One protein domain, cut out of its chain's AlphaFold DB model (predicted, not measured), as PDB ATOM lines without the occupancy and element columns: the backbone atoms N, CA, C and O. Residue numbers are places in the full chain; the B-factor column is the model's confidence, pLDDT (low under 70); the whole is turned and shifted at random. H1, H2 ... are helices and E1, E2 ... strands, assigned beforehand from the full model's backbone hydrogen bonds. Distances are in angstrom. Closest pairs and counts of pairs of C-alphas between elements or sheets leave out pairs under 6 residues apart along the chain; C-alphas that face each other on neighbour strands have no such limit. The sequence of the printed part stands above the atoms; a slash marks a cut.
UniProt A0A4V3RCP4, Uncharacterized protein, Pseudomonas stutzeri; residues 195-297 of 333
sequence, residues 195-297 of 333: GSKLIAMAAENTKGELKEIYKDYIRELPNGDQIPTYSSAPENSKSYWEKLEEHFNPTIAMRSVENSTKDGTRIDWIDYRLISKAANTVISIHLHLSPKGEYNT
ATOM      1  N   GLY A 195      23.151  16.327  34.071       94.62
ATOM      2  CA  GLY A 195      24.299  16.382  34.973       94.62
ATOM      3  C   GLY A 195      25.443  17.270  34.485       94.62
ATOM      4  O   GLY A 195      26.423  17.413  35.213       94.62
ATOM      5  N   SER A 196      25.331  17.886  33.303       95.25
ATOM      6  CA  SER A 196      26.368  18.779  32.784       95.25
ATOM      7  C   SER A 196      26.630  19.976  33.694       95.25
ATOM      8  O   SER A 196      25.710  20.612  34.216       95.25
ATOM      9  N   LYS A 197      27.920  20.268  33.880       96.94
ATOM     10  CA  LYS A 197      28.426  21.233  34.854       96.94
ATOM     11  C   LYS A 197      28.870  22.496  34.126       96.94
ATOM     12  O   LYS A 197      29.906  22.507  33.465       96.94
ATOM     13  N   LEU A 198      28.055  23.540  34.232       97.75
ATOM     14  CA  LEU A 198      28.295  24.853  33.636       97.75
ATOM     15  C   LEU A 198      28.528  25.863  34.754       97.75
ATOM     16  O   LEU A 198      27.634  26.108  35.563       97.75
ATOM     17  N   ILE A 199      29.728  26.435  34.802       97.75
ATOM     18  CA  ILE A 199      30.121  27.429  35.805       97.75
ATOM     19  C   ILE A 199      30.335  28.760  35.100       97.75
ATOM     20  O   ILE A 199      31.177  28.854  34.210       97.75
ATOM     21  N   ALA A 200      29.576  29.781  35.488       98.06
ATOM     22  CA  ALA A 200      29.802  31.136  35.006       98.06
ATOM     23  C   ALA A 200      31.103  31.685  35.596       98.06
ATOM     24  O   ALA A 200      31.300  31.669  36.814       98.06
ATOM     25  N   MET A 201      31.979  32.174  34.724       97.56
ATOM     26  CA  MET A 201      33.283  32.694  35.097       97.56
ATOM     27  C   MET A 201      33.229  34.197  35.300       97.56
ATOM     28  O   MET A 201      33.420  34.682  36.413       97.56
ATOM     29  N   ALA A 202      32.928  34.932  34.238       97.44
ATOM     30  CA  ALA A 202      32.856  36.379  34.253       97.44
ATOM     31  C   ALA A 202      31.750  36.858  33.318       97.44
ATOM     32  O   ALA A 202      31.371  36.149  32.389       97.44
ATOM     33  N   ALA A 203      31.238  38.054  33.575       97.56
ATOM     34  CA  ALA A 203      30.301  38.727  32.692       97.56
ATOM     35  C   ALA A 203      30.559  40.229  32.699       97.56
ATOM     36  O   ALA A 203      30.929  40.787  33.732       97.56
ATOM     37  N   GLU A 204      30.302  40.885  31.578       97.06
ATOM     38  CA  GLU A 204      30.172  42.337  31.517       97.06
ATOM     39  C   GLU A 204      28.701  42.690  31.366       97.06
ATOM     40  O   GLU A 204      27.956  42.025  30.638       97.06
ATOM     41  N   ASN A 205      28.259  43.723  32.072       95.19
ATOM     42  CA  ASN A 205      26.902  44.226  31.927       95.19
ATOM     43  C   ASN A 205      26.810  45.317  30.850       95.19
ATOM     44  O   ASN A 205      27.808  45.860  30.387       95.19
ATOM     45  N   THR A 206      25.593  45.709  30.481       93.62
ATOM     46  CA  THR A 206      25.352  46.760  29.476       93.62
ATOM     47  C   THR A 206      25.832  48.162  29.883       93.62
ATOM     48  O   THR A 206      25.744  49.089  29.079       93.62
ATOM     49  N   LYS A 207      26.335  48.343  31.112       93.50
ATOM     50  CA  LYS A 207      27.002  49.575  31.569       93.50
ATOM     51  C   LYS A 207      28.530  49.513  31.424       93.50
ATOM     52  O   LYS A 207      29.192  50.494  31.749       93.50
ATOM     53  N   GLY A 208      29.084  48.391  30.965       93.06
ATOM     54  CA  GLY A 208      30.526  48.168  30.851       93.06
ATOM     55  C   GLY A 208      31.202  47.721  32.151       93.06
ATOM     56  O   GLY A 208      32.424  47.790  32.264       93.06
ATOM     57  N   GLU A 209      30.442  47.297  33.166       95.06
ATOM     58  CA  GLU A 209      31.023  46.785  34.408       95.06
ATOM     59  C   GLU A 209      31.316  45.288  34.300       95.06
ATOM     60  O   GLU A 209      30.409  44.483  34.076       95.06
ATOM     61  N   LEU A 210      32.569  44.910  34.560       96.12
ATOM     62  CA  LEU A 210      32.994  43.518  34.670       96.12
ATOM     63  C   LEU A 210      32.658  42.943  36.056       96.12
ATOM     64  O   LEU A 210      32.985  43.535  37.087       96.12
ATOM     65  N   LYS A 211      32.057  41.752  36.084       95.81
ATOM     66  CA  LYS A 211      31.787  40.959  37.290       95.81
ATOM     67  C   LYS A 211      32.459  39.594  37.183       95.81
ATOM     68  O   LYS A 211      32.186  38.822  36.269       95.81
ATOM     69  N   GLU A 212      33.299  39.265  38.158       96.50
ATOM     70  CA  GLU A 212      33.945  37.952  38.283       96.50
ATOM     71  C   GLU A 212      33.038  36.975  39.050       96.50
ATOM     72  O   GLU A 212      33.216  36.731  40.245       96.50
ATOM     73  N   ILE A 213      32.047  36.417  38.354       97.31
ATOM     74  CA  ILE A 213      30.995  35.550  38.914       97.31
ATOM     75  C   ILE A 213      31.570  34.332  39.656       97.31
ATOM     76  O   ILE A 213      31.040  33.924  40.693       97.31
ATOM     77  N   TYR A 214      32.681  33.767  39.171       96.56
ATOM     78  CA  TYR A 214      33.298  32.592  39.790       96.56
ATOM     79  C   TYR A 214      33.768  32.839  41.230       96.56
ATOM     80  O   TYR A 214      33.769  31.908  42.032       96.56
ATOM     81  N   LYS A 215      34.152  34.075  41.581       95.56
ATOM     82  CA  LYS A 215      34.597  34.406  42.944       95.56
ATOM     83  C   LYS A 215      33.451  34.274  43.935       95.56
ATOM     84  O   LYS A 215      33.621  33.689  45.003       95.56
ATOM     85  N   ASP A 216      32.278  34.778  43.560       94.62
ATOM     86  CA  ASP A 216      31.067  34.661  44.367       94.62
ATOM     87  C   ASP A 216      30.600  33.205  44.447       94.62
ATOM     88  O   ASP A 216      30.253  32.736  45.528       94.62
ATOM     89  N   TYR A 217      30.678  32.472  43.332       97.19
ATOM     90  CA  TYR A 217      30.388  31.041  43.294       97.19
ATOM     91  C   TYR A 217      31.262  30.242  44.271       97.19
ATOM     92  O   TYR A 217      30.727  29.535  45.121       97.19
ATOM     93  N   ILE A 218      32.591  30.378  44.182       97.00
ATOM     94  CA  ILE A 218      33.541  29.663  45.045       97.00
ATOM     95  C   ILE A 218      33.301  30.017  46.513       97.00
ATOM     96  O   ILE A 218      33.245  29.123  47.349       97.00
ATOM     97  N   ARG A 219      33.097  31.300  46.830       95.88
ATOM     98  CA  ARG A 219      32.852  31.757  48.206       95.88
ATOM     99  C   ARG A 219      31.585  31.157  48.825       95.88
ATOM    100  O   ARG A 219      31.541  30.965  50.035       95.88
ATOM    101  N   GLU A 220      30.554  30.903  48.025       95.94
ATOM    102  CA  GLU A 220      29.289  30.320  48.492       95.94
ATOM    103  C   GLU A 220      29.317  28.783  48.577       95.94
ATOM    104  O   GLU A 220      28.406  28.188  49.163       95.94
ATOM    105  N   LEU A 221      30.338  28.116  48.023       96.31
ATOM    106  CA  LEU A 221      30.484  26.666  48.145       96.31
ATOM    107  C   LEU A 221      30.862  26.269  49.584       96.31
ATOM    108  O   LEU A 221      31.780  26.855  50.153       96.31
ATOM    109  N   PRO A 222      30.255  25.204  50.152       91.94
ATOM    110  CA  PRO A 222      30.598  24.719  51.494       91.94
ATOM    111  C   PRO A 222      32.076  24.352  51.708       91.94
ATOM    112  O   PRO A 222      32.527  24.372  52.843       91.94
ATOM    113  N   ASN A 223      32.802  24.024  50.633       88.75
ATOM    114  CA  ASN A 223      34.232  23.684  50.636       88.75
ATOM    115  C   ASN A 223      35.022  24.587  49.666       88.75
ATOM    116  O   ASN A 223      35.952  24.135  48.995       88.75
ATOM    117  N   GLY A 224      34.592  25.840  49.493       89.44
ATOM    118  CA  GLY A 224      35.203  26.773  48.538       89.44
ATOM    119  C   GLY A 224      36.673  27.090  48.824       89.44
ATOM    120  O   GLY A 224      37.453  27.323  47.908       89.44
ATOM    121  N   ASP A 225      37.061  27.027  50.092       91.31
ATOM    122  CA  ASP A 225      38.422  27.146  50.613       91.31
ATOM    123  C   ASP A 225      39.360  26.008  50.170       91.31
ATOM    124  O   ASP A 225      40.579  26.177  50.177       91.31
ATOM    125  N   GLN A 226      38.813  24.871  49.724       91.81
ATOM    126  CA  GLN A 226      39.586  23.760  49.150       91.81
ATOM    127  C   GLN A 226      39.889  23.944  47.657       91.81
ATOM    128  O   GLN A 226      40.649  23.158  47.082       91.81
ATOM    129  N   ILE A 227      39.296  24.951  47.008       93.50
ATOM    130  CA  ILE A 227      39.550  25.254  45.599       93.50
ATOM    131  C   ILE A 227      40.807  26.134  45.529       93.50
ATOM    132  O   ILE A 227      40.810  27.236  46.081       93.50
ATOM    133  N   PRO A 228      41.893  25.681  44.872       92.25
ATOM    134  CA  PRO A 228      43.129  26.452  44.808       92.25
ATOM    135  C   PRO A 228      42.930  27.751  44.017       92.25
ATOM    136  O   PRO A 228      41.953  27.935  43.297       92.25
ATOM    137  N   THR A 229      43.880  28.678  44.108       90.44
ATOM    138  CA  THR A 229      43.862  29.848  43.219       90.44
ATOM    139  C   THR A 229      44.214  29.418  41.796       90.44
ATOM    140  O   THR A 229      45.162  28.657  41.595       90.44
ATOM    141  N   TYR A 230      43.470  29.916  40.806       88.94
ATOM    142  CA  TYR A 230      43.762  29.623  39.405       88.94
ATOM    143  C   TYR A 230      45.168  30.100  39.011       88.94
ATOM    144  O   TYR A 230      45.587  31.211  39.334       88.94
ATOM    145  N   SER A 231      45.877  29.260  38.261       88.94
ATOM    146  CA  SER A 231      47.176  29.563  37.667       88.94
ATOM    147  C   SER A 231      47.244  28.925  36.286       88.94
ATOM    148  O   SER A 231      46.755  27.815  36.089       88.94
ATOM    149  N   SER A 232      47.876  29.609  35.332       84.38
ATOM    150  CA  SER A 232      48.095  29.094  33.976       84.38
ATOM    151  C   SER A 232      49.116  27.952  33.913       84.38
ATOM    152  O   SER A 232      49.253  27.319  32.868       84.38
ATOM    153  N   ALA A 233      49.830  27.667  35.009       85.12
ATOM    154  CA  ALA A 233      50.710  26.508  35.092       85.12
ATOM    155  C   ALA A 233      49.883  25.209  34.959       85.12
ATOM    156  O   ALA A 233      48.888  25.068  35.676       85.12
ATOM    157  N   PRO A 234      50.271  24.250  34.093       82.00
ATOM    158  CA  PRO A 234      49.435  23.091  33.759       82.00
ATOM    159  C   PRO A 234      48.913  22.298  34.966       82.00
ATOM    160  O   PRO A 234      47.725  21.992  35.025       82.00
ATOM    161  N   GLU A 235      49.768  22.007  35.950       82.25
ATOM    162  CA  GLU A 235      49.393  21.229  37.141       82.25
ATOM    163  C   GLU A 235      48.407  21.978  38.046       82.25
ATOM    164  O   GLU A 235      47.408  21.411  38.491       82.25
ATOM    165  N   ASN A 236      48.634  23.276  38.254       83.81
ATOM    166  CA  ASN A 236      47.764  24.113  39.079       83.81
ATOM    167  C   ASN A 236      46.412  24.364  38.398       83.81
ATOM    168  O   ASN A 236      45.375  24.303  39.055       83.81
ATOM    169  N   SER A 237      46.409  24.591  37.079       88.75
ATOM    170  CA  SER A 237      45.187  24.689  36.272       88.75
ATOM    171  C   SER A 237      44.377  23.395  36.366       88.75
ATOM    172  O   SER A 237      43.180  23.432  36.645       88.75
ATOM    173  N   LYS A 238      45.032  22.236  36.213       90.38
ATOM    174  CA  LYS A 238      44.382  20.925  36.341       90.38
ATOM    175  C   LYS A 238      43.744  20.749  37.719       90.38
ATOM    176  O   LYS A 238      42.557  20.444  37.792       90.38
ATOM    177  N   SER A 239      44.495  20.995  38.793       92.25
ATOM    178  CA  SER A 239      43.990  20.871  40.167       92.25
ATOM    179  C   SER A 239      42.804  21.806  40.438       92.25
ATOM    180  O   SER A 239      41.815  21.393  41.042       92.25
ATOM    181  N   TYR A 240      42.861  23.042  39.932       94.88
ATOM    182  CA  TYR A 240      41.764  24.004  40.019       94.88
ATOM    183  C   TYR A 240      40.478  23.486  39.372       94.88
ATOM    184  O   TYR A 240      39.421  23.471  40.008       94.88
ATOM    185  N   TRP A 241      40.564  23.026  38.122       94.94
ATOM    186  CA  TRP A 241      39.399  22.514  37.406       94.94
ATOM    187  C   TRP A 241      38.869  21.218  38.022       94.94
ATOM    188  O   TRP A 241      37.656  21.063  38.115       94.94
ATOM    189  N   GLU A 242      39.741  20.319  38.489       94.62
ATOM    190  CA  GLU A 242      39.333  19.092  39.188       94.62
ATOM    191  C   GLU A 242      38.534  19.404  40.454       94.62
ATOM    192  O   GLU A 242      37.485  18.803  40.677       94.62
ATOM    193  N   LYS A 243      38.982  20.376  41.255       95.00
ATOM    194  CA  LYS A 243      38.285  20.774  42.484       95.00
ATOM    195  C   LYS A 243      36.948  21.458  42.207       95.00
ATOM    196  O   LYS A 243      35.974  21.197  42.912       95.00
ATOM    197  N   LEU A 244      36.870  22.285  41.165       95.12
ATOM    198  CA  LEU A 244      35.598  22.864  40.723       95.12
ATOM    199  C   LEU A 244      34.618  21.806  40.205       95.12
ATOM    200  O   LEU A 244      33.421  21.900  40.468       95.12
ATOM    201  N   GLU A 245      35.112  20.806  39.476       95.25
ATOM    202  CA  GLU A 245      34.307  19.690  38.974       95.25
ATOM    203  C   GLU A 245      33.745  18.850  40.129       95.25
ATOM    204  O   GLU A 245      32.544  18.552  40.144       95.25
ATOM    205  N   GLU A 246      34.591  18.535  41.115       94.50
ATOM    206  CA  GLU A 246      34.264  17.743  42.304       94.50
ATOM    207  C   GLU A 246      33.197  18.427  43.169       94.50
ATOM    208  O   GLU A 246      32.221  17.797  43.579       94.50
ATOM    209  N   HIS A 247      33.350  19.730  43.418       95.50
ATOM    210  CA  HIS A 247      32.467  20.495  44.302       95.50
ATOM    211  C   HIS A 247      31.307  21.191  43.579       95.50
ATOM    212  O   HIS A 247      30.618  22.018  44.183       95.50
ATOM    213  N   PHE A 248      31.058  20.864  42.308       96.00
ATOM    214  CA  PHE A 248      30.037  21.542  41.522       96.00
ATOM    215  C   PHE A 248      28.647  21.480  42.176       96.00
ATOM    216  O   PHE A 248      28.054  20.412  42.340       96.00
ATOM    217  N   ASN A 249      28.082  22.653  42.474       96.81
ATOM    218  CA  ASN A 249      26.701  22.803  42.924       96.81
ATOM    219  C   ASN A 249      25.870  23.640  41.927       96.81
ATOM    220  O   ASN A 249      26.132  24.838  41.782       96.81
ATOM    221  N   PRO A 250      24.832  23.068  41.282       96.25
ATOM    222  CA  PRO A 250      24.045  23.770  40.263       96.25
ATOM    223  C   PRO A 250      23.200  24.913  40.833       96.25
ATOM    224  O   PRO A 250      22.962  25.904  40.148       96.25
ATOM    225  N   THR A 251      22.740  24.799  42.082       96.94
ATOM    226  CA  THR A 251      21.932  25.840  42.731       96.94
ATOM    227  C   THR A 251      22.779  27.072  43.015       96.94
ATOM    228  O   THR A 251      22.332  28.187  42.764       96.94
ATOM    229  N   ILE A 252      24.005  26.873  43.503       97.75
ATOM    230  CA  ILE A 252      24.944  27.969  43.771       97.75
ATOM    231  C   ILE A 252      25.438  28.571  42.446       97.75
ATOM    232  O   ILE A 252      25.467  29.787  42.315       97.75
ATOM    233  N   ALA A 253      25.716  27.747  41.427       97.38
ATOM    234  CA  ALA A 253      26.125  28.222  40.099       97.38
ATOM    235  C   ALA A 253      25.037  29.055  39.400       97.38
ATOM    236  O   ALA A 253      25.329  30.037  38.729       97.38
ATOM    237  N   MET A 254      23.764  28.685  39.567       97.25
ATOM    238  CA  MET A 254      22.640  29.481  39.074       97.25
ATOM    239  C   MET A 254      22.530  30.810  39.836       97.25
ATOM    240  O   MET A 254      22.425  31.869  39.221       97.25
ATOM    241  N   ARG A 255      22.586  30.762  41.174       97.19
ATOM    242  CA  ARG A 255      22.465  31.952  42.028       97.19
ATOM    243  C   ARG A 255      23.607  32.939  41.839       97.19
ATOM    244  O   ARG A 255      23.358  34.134  41.899       97.19
ATOM    245  N   SER A 256      24.834  32.484  41.593       97.06
ATOM    246  CA  SER A 256      25.963  33.387  41.343       97.06
ATOM    247  C   SER A 256      25.730  34.243  40.090       97.06
ATOM    248  O   SER A 256      26.004  35.442  40.110       97.06
ATOM    249  N   VAL A 257      25.118  33.677  39.043       96.88
ATOM    250  CA  VAL A 257      24.692  34.436  37.855       96.88
ATOM    251  C   VAL A 257      23.576  35.423  38.204       96.88
ATOM    252  O   VAL A 257      23.682  36.597  37.865       96.88
ATOM    253  N   GLU A 258      22.539  34.996  38.929       95.56
ATOM    254  CA  GLU A 258      21.449  35.886  39.374       95.56
ATOM    255  C   GLU A 258      21.969  37.053  40.230       95.56
ATOM    256  O   GLU A 258      21.539  38.198  40.081       95.56
ATOM    257  N   ASN A 259      22.940  36.766  41.098       94.94
ATOM    258  CA  ASN A 259      23.578  37.734  41.976       94.94
ATOM    259  C   ASN A 259      24.371  38.787  41.190       94.94
ATOM    260  O   ASN A 259      24.378  39.951  41.593       94.94
ATOM    261  N   SER A 260      24.981  38.402  40.065       93.25
ATOM    262  CA  SER A 260      25.786  39.301  39.226       93.25
ATOM    263  C   SER A 260      24.986  40.442  38.588       93.25
ATOM    264  O   SER A 260      25.557  41.482  38.275       93.25
ATOM    265  N   THR A 261      23.661  40.288  38.471       91.75
ATOM    266  CA  THR A 261      22.744  41.288  37.899       91.75
ATOM    267  C   THR A 261      21.706  41.789  38.908       91.75
ATOM    268  O   THR A 261      20.613  42.215  38.529       91.75
ATOM    269  N   LYS A 262      21.990  41.700  40.215       90.19
ATOM    270  CA  LYS A 262      21.066  42.137  41.284       90.19
ATOM    271  C   LYS A 262      20.671  43.608  41.205       90.19
ATOM    272  O   LYS A 262      19.619  43.988  41.708       90.19
ATOM    273  N   ASP A 263      21.514  44.424  40.591       89.06
ATOM    274  CA  ASP A 263      21.288  45.849  40.367       89.06
ATOM    275  C   ASP A 263      20.325  46.141  39.198       89.06
ATOM    276  O   ASP A 263      20.099  47.303  38.856       89.06
ATOM    277  N   GLY A 264      19.762  45.099  38.576       87.00
ATOM    278  CA  GLY A 264      18.832  45.202  37.455       87.00
ATOM    279  C   GLY A 264      19.509  45.419  36.102       87.00
ATOM    280  O   GLY A 264      18.816  45.668  35.114       87.00
ATOM    281  N   THR A 265      20.843  45.339  36.027       91.75
ATOM    282  CA  THR A 265      21.556  45.422  34.748       91.75
ATOM    283  C   THR A 265      21.382  44.162  33.910       91.75
ATOM    284  O   THR A 265      21.071  43.083  34.413       91.75
ATOM    285  N   ARG A 266      21.553  44.304  32.593       93.62
ATOM    286  CA  ARG A 266      21.545  43.171  31.667       93.62
ATOM    287  C   ARG A 266      22.965  42.745  31.344       93.62
ATOM    288  O   ARG A 266      23.867  43.574  31.336       93.62
ATOM    289  N   ILE A 267      23.130  41.464  31.051       95.50
ATOM    290  CA  ILE A 267      24.404  40.882  30.634       95.50
ATOM    291  C   ILE A 267      24.652  41.250  29.166       95.50
ATOM    292  O   ILE A 267      23.815  40.962  28.311       95.50
ATOM    293  N   ASP A 268      25.786  41.892  28.885       95.81
ATOM    294  CA  ASP A 268      26.272  42.151  27.526       95.81
ATOM    295  C   ASP A 268      26.975  40.912  26.959       95.81
ATOM    296  O   ASP A 268      26.654  40.454  25.859       95.81
ATOM    297  N   TRP A 269      27.874  40.329  27.755       97.19
ATOM    298  CA  TRP A 269      28.502  39.039  27.498       97.19
ATOM    299  C   TRP A 269      28.758  38.276  28.798       97.19
ATOM    300  O   TRP A 269      28.889  38.873  29.865       97.19
ATOM    301  N   ILE A 270      28.816  36.948  28.704       98.44
ATOM    302  CA  ILE A 270      29.122  36.050  29.818       98.44
ATOM    303  C   ILE A 270      29.934  34.850  29.332       98.44
ATOM    304  O   ILE A 270      29.611  34.222  28.322       98.44
ATOM    305  N   ASP A 271      30.965  34.524  30.100       98.31
ATOM    306  CA  ASP A 271      31.817  33.366  29.892       98.31
ATOM    307  C   ASP A 271      31.428  32.243  30.845       98.31
ATOM    308  O   ASP A 271      31.289  32.442  32.055       98.31
ATOM    309  N   TYR A 272      31.313  31.035  30.308       98.44
ATOM    310  CA  TYR A 272      31.132  29.808  31.069       98.44
ATOM    311  C   TYR A 272      32.309  28.862  30.878       98.44
ATOM    312  O   TYR A 272      32.967  28.832  29.836       98.44
ATOM    313  N   ARG A 273      32.521  28.012  31.880       97.44
ATOM    314  CA  ARG A 273      33.275  26.771  31.740       97.44
ATOM    315  C   ARG A 273      32.320  25.599  31.800       97.44
ATOM    316  O   ARG A 273      31.602  25.422  32.785       97.44
ATOM    317  N   LEU A 274      32.319  24.817  30.730       97.56
ATOM    318  CA  LEU A 274      31.710  23.500  30.689       97.56
ATOM    319  C   LEU A 274      32.774  22.492  31.111       97.56
ATOM    320  O   LEU A 274      33.776  22.319  30.417       97.56
ATOM    321  N   ILE A 275      32.562  21.864  32.263       95.94
ATOM    322  CA  ILE A 275      33.573  21.020  32.896       95.94
ATOM    323  C   ILE A 275      33.074  19.584  32.966       95.94
ATOM    324  O   ILE A 275      31.932  19.317  33.344       95.94
ATOM    325  N   SER A 276      33.956  18.655  32.618       94.50
ATOM    326  CA  SER A 276      33.729  17.224  32.761       94.50
ATOM    327  C   SER A 276      35.013  16.531  33.188       94.50
ATOM    328  O   SER A 276      36.116  16.982  32.871       94.50
ATOM    329  N   LYS A 277      34.867  15.418  33.903       90.75
ATOM    330  CA  LYS A 277      35.968  14.530  34.252       90.75
ATOM    331  C   LYS A 277      35.820  13.219  33.492       90.75
ATOM    332  O   LYS A 277      34.905  12.441  33.756       90.75
ATOM    333  N   ALA A 278      36.756  12.964  32.585       87.00
ATOM    334  CA  ALA A 278      36.868  11.708  31.861       87.00
ATOM    335  C   ALA A 278      38.095  10.944  32.377       87.00
ATOM    336  O   ALA A 278      39.234  11.401  32.253       87.00
ATOM    337  N   ALA A 279      37.865   9.784  32.996       82.69
ATOM    338  CA  ALA A 279      38.893   9.019  33.706       82.69
ATOM    339  C   ALA A 279      39.671   9.887  34.728       82.69
ATOM    340  O   ALA A 279      39.105  10.311  35.735       82.69
ATOM    341  N   ASN A 280      40.953  10.168  34.464       80.69
ATOM    342  CA  ASN A 280      41.848  10.950  35.334       80.69
ATOM    343  C   ASN A 280      42.214  12.327  34.750       80.69
ATOM    344  O   ASN A 280      43.218  12.935  35.146       80.69
ATOM    345  N   THR A 281      41.420  12.805  33.790       87.56
ATOM    346  CA  THR A 281      41.625  14.091  33.129       87.56
ATOM    347  C   THR A 281      40.362  14.928  33.257       87.56
ATOM    348  O   THR A 281      39.281  14.515  32.838       87.56
ATOM    349  N   VAL A 282      40.504  16.111  33.847       92.56
ATOM    350  CA  VAL A 282      39.473  17.146  33.783       92.56
ATOM    351  C   VAL A 282      39.617  17.918  32.476       92.56
ATOM    352  O   VAL A 282      40.728  18.258  32.067       92.56
ATOM    353  N   ILE A 283      38.491  18.181  31.829       93.25
ATOM    354  CA  ILE A 283      38.398  18.943  30.587       93.25
ATOM    355  C   ILE A 283      37.483  20.128  30.861       93.25
ATOM    356  O   ILE A 283      36.431  19.971  31.484       93.25
ATOM    357  N   SER A 284      37.911  21.316  30.440       94.44
ATOM    358  CA  SER A 284      37.261  22.584  30.772       94.44
ATOM    359  C   SER A 284      37.124  23.446  29.524       94.44
ATOM    360  O   SER A 284      38.005  24.240  29.189       94.44
ATOM    361  N   ILE A 285      35.992  23.300  28.841       96.31
ATOM    362  CA  ILE A 285      35.699  24.020  27.599       96.31
ATOM    363  C   ILE A 285      35.223  25.429  27.931       96.31
ATOM    364  O   ILE A 285      34.325  25.613  28.759       96.31
ATOM    365  N   HIS A 286      35.820  26.425  27.282       97.31
ATOM    366  CA  HIS A 286      35.383  27.809  27.391       97.31
ATOM    367  C   HIS A 286      34.214  28.082  26.445       97.31
ATOM    368  O   HIS A 286      34.288  27.784  25.254       97.31
ATOM    369  N   LEU A 287      33.143  28.658  26.981       98.31
ATOM    370  CA  LEU A 287      31.950  29.029  26.232       98.31
ATOM    371  C   LEU A 287      31.704  30.526  26.399       98.31
ATOM    372  O   LEU A 287      31.372  30.975  27.493       98.31
ATOM    373  N   HIS A 288      31.821  31.277  25.311       97.94
ATOM    374  CA  HIS A 288      31.570  32.711  25.277       97.94
ATOM    375  C   HIS A 288      30.188  32.999  24.684       97.94
ATOM    376  O   HIS A 288      29.925  32.640  23.532       97.94
ATOM    377  N   LEU A 289      29.307  33.645  25.452       97.81
ATOM    378  CA  LEU A 289      27.980  34.087  25.009       97.81
ATOM    379  C   LEU A 289      27.950  35.620  24.973       97.81
ATOM    380  O   LEU A 289      28.286  36.257  25.968       97.81
ATOM    381  N   SER A 290      27.495  36.212  23.865       95.94
ATOM    382  CA  SER A 290      27.457  37.671  23.659       95.94
ATOM    383  C   SER A 290      26.050  38.178  23.281       95.94
ATOM    384  O   SER A 290      25.856  38.732  22.205       95.94
ATOM    385  N   PRO A 291      25.044  38.037  24.166       89.06
ATOM    386  CA  PRO A 291      23.660  38.470  23.919       89.06
ATOM    387  C   PRO A 291      23.459  39.968  23.660       89.06
ATOM    388  O   PRO A 291      22.359  40.354  23.280       89.06
ATOM    389  N   LYS A 292      24.426  40.834  23.993       92.12
ATOM    390  CA  LYS A 292      24.295  42.300  23.897       92.12
ATOM    391  C   LYS A 292      23.069  42.876  24.612       92.12
ATOM    392  O   LYS A 292      22.422  43.808  24.143       92.12
ATOM    393  N   GLY A 293      22.729  42.302  25.770       90.62
ATOM    394  CA  GLY A 293      21.585  42.722  26.579       90.62
ATOM    395  C   GLY A 293      20.212  42.283  26.053       90.62
ATOM    396  O   GLY A 293      19.195  42.618  26.669       90.62
ATOM    397  N   GLU A 294      20.142  41.509  24.967       92.31
ATOM    398  CA  GLU A 294      18.866  41.068  24.378       92.31
ATOM    399  C   GLU A 294      18.116  40.069  25.277       92.31
ATOM    400  O   GLU A 294      16.887  39.988  25.247       92.31
ATOM    401  N   TYR A 295      18.833  39.379  26.167       93.25
ATOM    402  CA  TYR A 295      18.286  38.342  27.038       93.25
ATOM    403  C   TYR A 295      18.230  38.754  28.509       93.25
ATOM    404  O   TYR A 295      19.038  39.536  29.012       93.25
ATOM    405  N   ASN A 296      17.266  38.174  29.221       92.75
ATOM    406  CA  ASN A 296      17.148  38.320  30.668       92.75
ATOM    407  C   ASN A 296      18.153  37.403  31.380       92.75
ATOM    408  O   ASN A 296      18.486  36.330  30.878       92.75
ATOM    409  N   THR A 297      18.537  37.744  32.614       92.25
ATOM    410  CA  THR A 297      19.427  36.916  33.452       92.25
ATOM    411  C   THR A 297      18.952  35.468  33.590       92.25
ATOM    412  O   THR A 297      19.765  34.548  33.637       92.25
TER     413      THR A 297
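What this domain is: This is residues 195 to 297 of the 333 residues of an uncharacterized protein of Pseudomonas stutzeri (UniProt A0A4V3RCP4). A twisted slab of three antiparallel strands, in the order E1, E2, E3, has H2 crossing over E2 and E3 near their hairpin turn, while H3 runs along edge strand E1 and H1 sits beside the strands, touching H3. The printed part has 103 residues, with elements in the order E1, H1, H2, H3, E2, E3; the class is mixed, helices and strands. It is compact, with a radius of gyration of the C-alphas of 13.8 A and spans of 40 by 27 by 25 A.

How they stand to each other: The inner strand E2, residues 267 to 278, is antiparallel to edge strand E1, residues 197 to 205, with N 201 and O 271 2.8 A apart, within hydrogen-bond range. E2 forms a hairpin with the other edge strand, E3, residues 281 to 289, with N 274 and O 285 2.9 A apart, within range. The sheet is only just strongly twisted, its C-alphas up to 4.5 A off the best plane, and E1 bends by 54 degrees at residue 202. H2, residues 234 to 246, makes two layers with the sheet, a helix on one face: its height is 8.1 A, and it lies over E2 and E3 across the strands, at 88 degrees to E2 on the local plane. Its closest C-alphas to E3 are those of Glu 242 and Val 282, 5.7 A. H3, residues 250 to 260, lies over E1 at a height of 8.6 A and runs along it, at 2 degrees on the local plane. H1, residues 213 to 220, stands at the sheet's level; its closest C-alphas to E1 are those of Met 201 and Tyr 214, 4.7 A. H1 and H3 touch at a steep tilt of 57 degrees, opposite ways, closest at the C-alphas of Tyr 217 and Ser 256, 5.4 A. Every O i to N i+4 pair is within hydrogen-bond range in H1 and H2, and 6 of 7 in H3.

Where its parts are: E2 is 31.7 A long, E3 25.5 A, E1 23.2 A, H2 18.2 A, H3 15.7 A and H1 11.0 A. E1 begins at C-alpha 197 (28.426, 21.233, 34.854), and E3 ends at C-alpha 289 (27.980, 34.087, 25.009).

The domain as a whole: The farthest C-alphas, of Lys 207 and Ala 279, are 42.3 A apart. The printed part has no cut, the link from H1 to H2 is long, with 13 residues, and no printed residue has a pLDDT under 70.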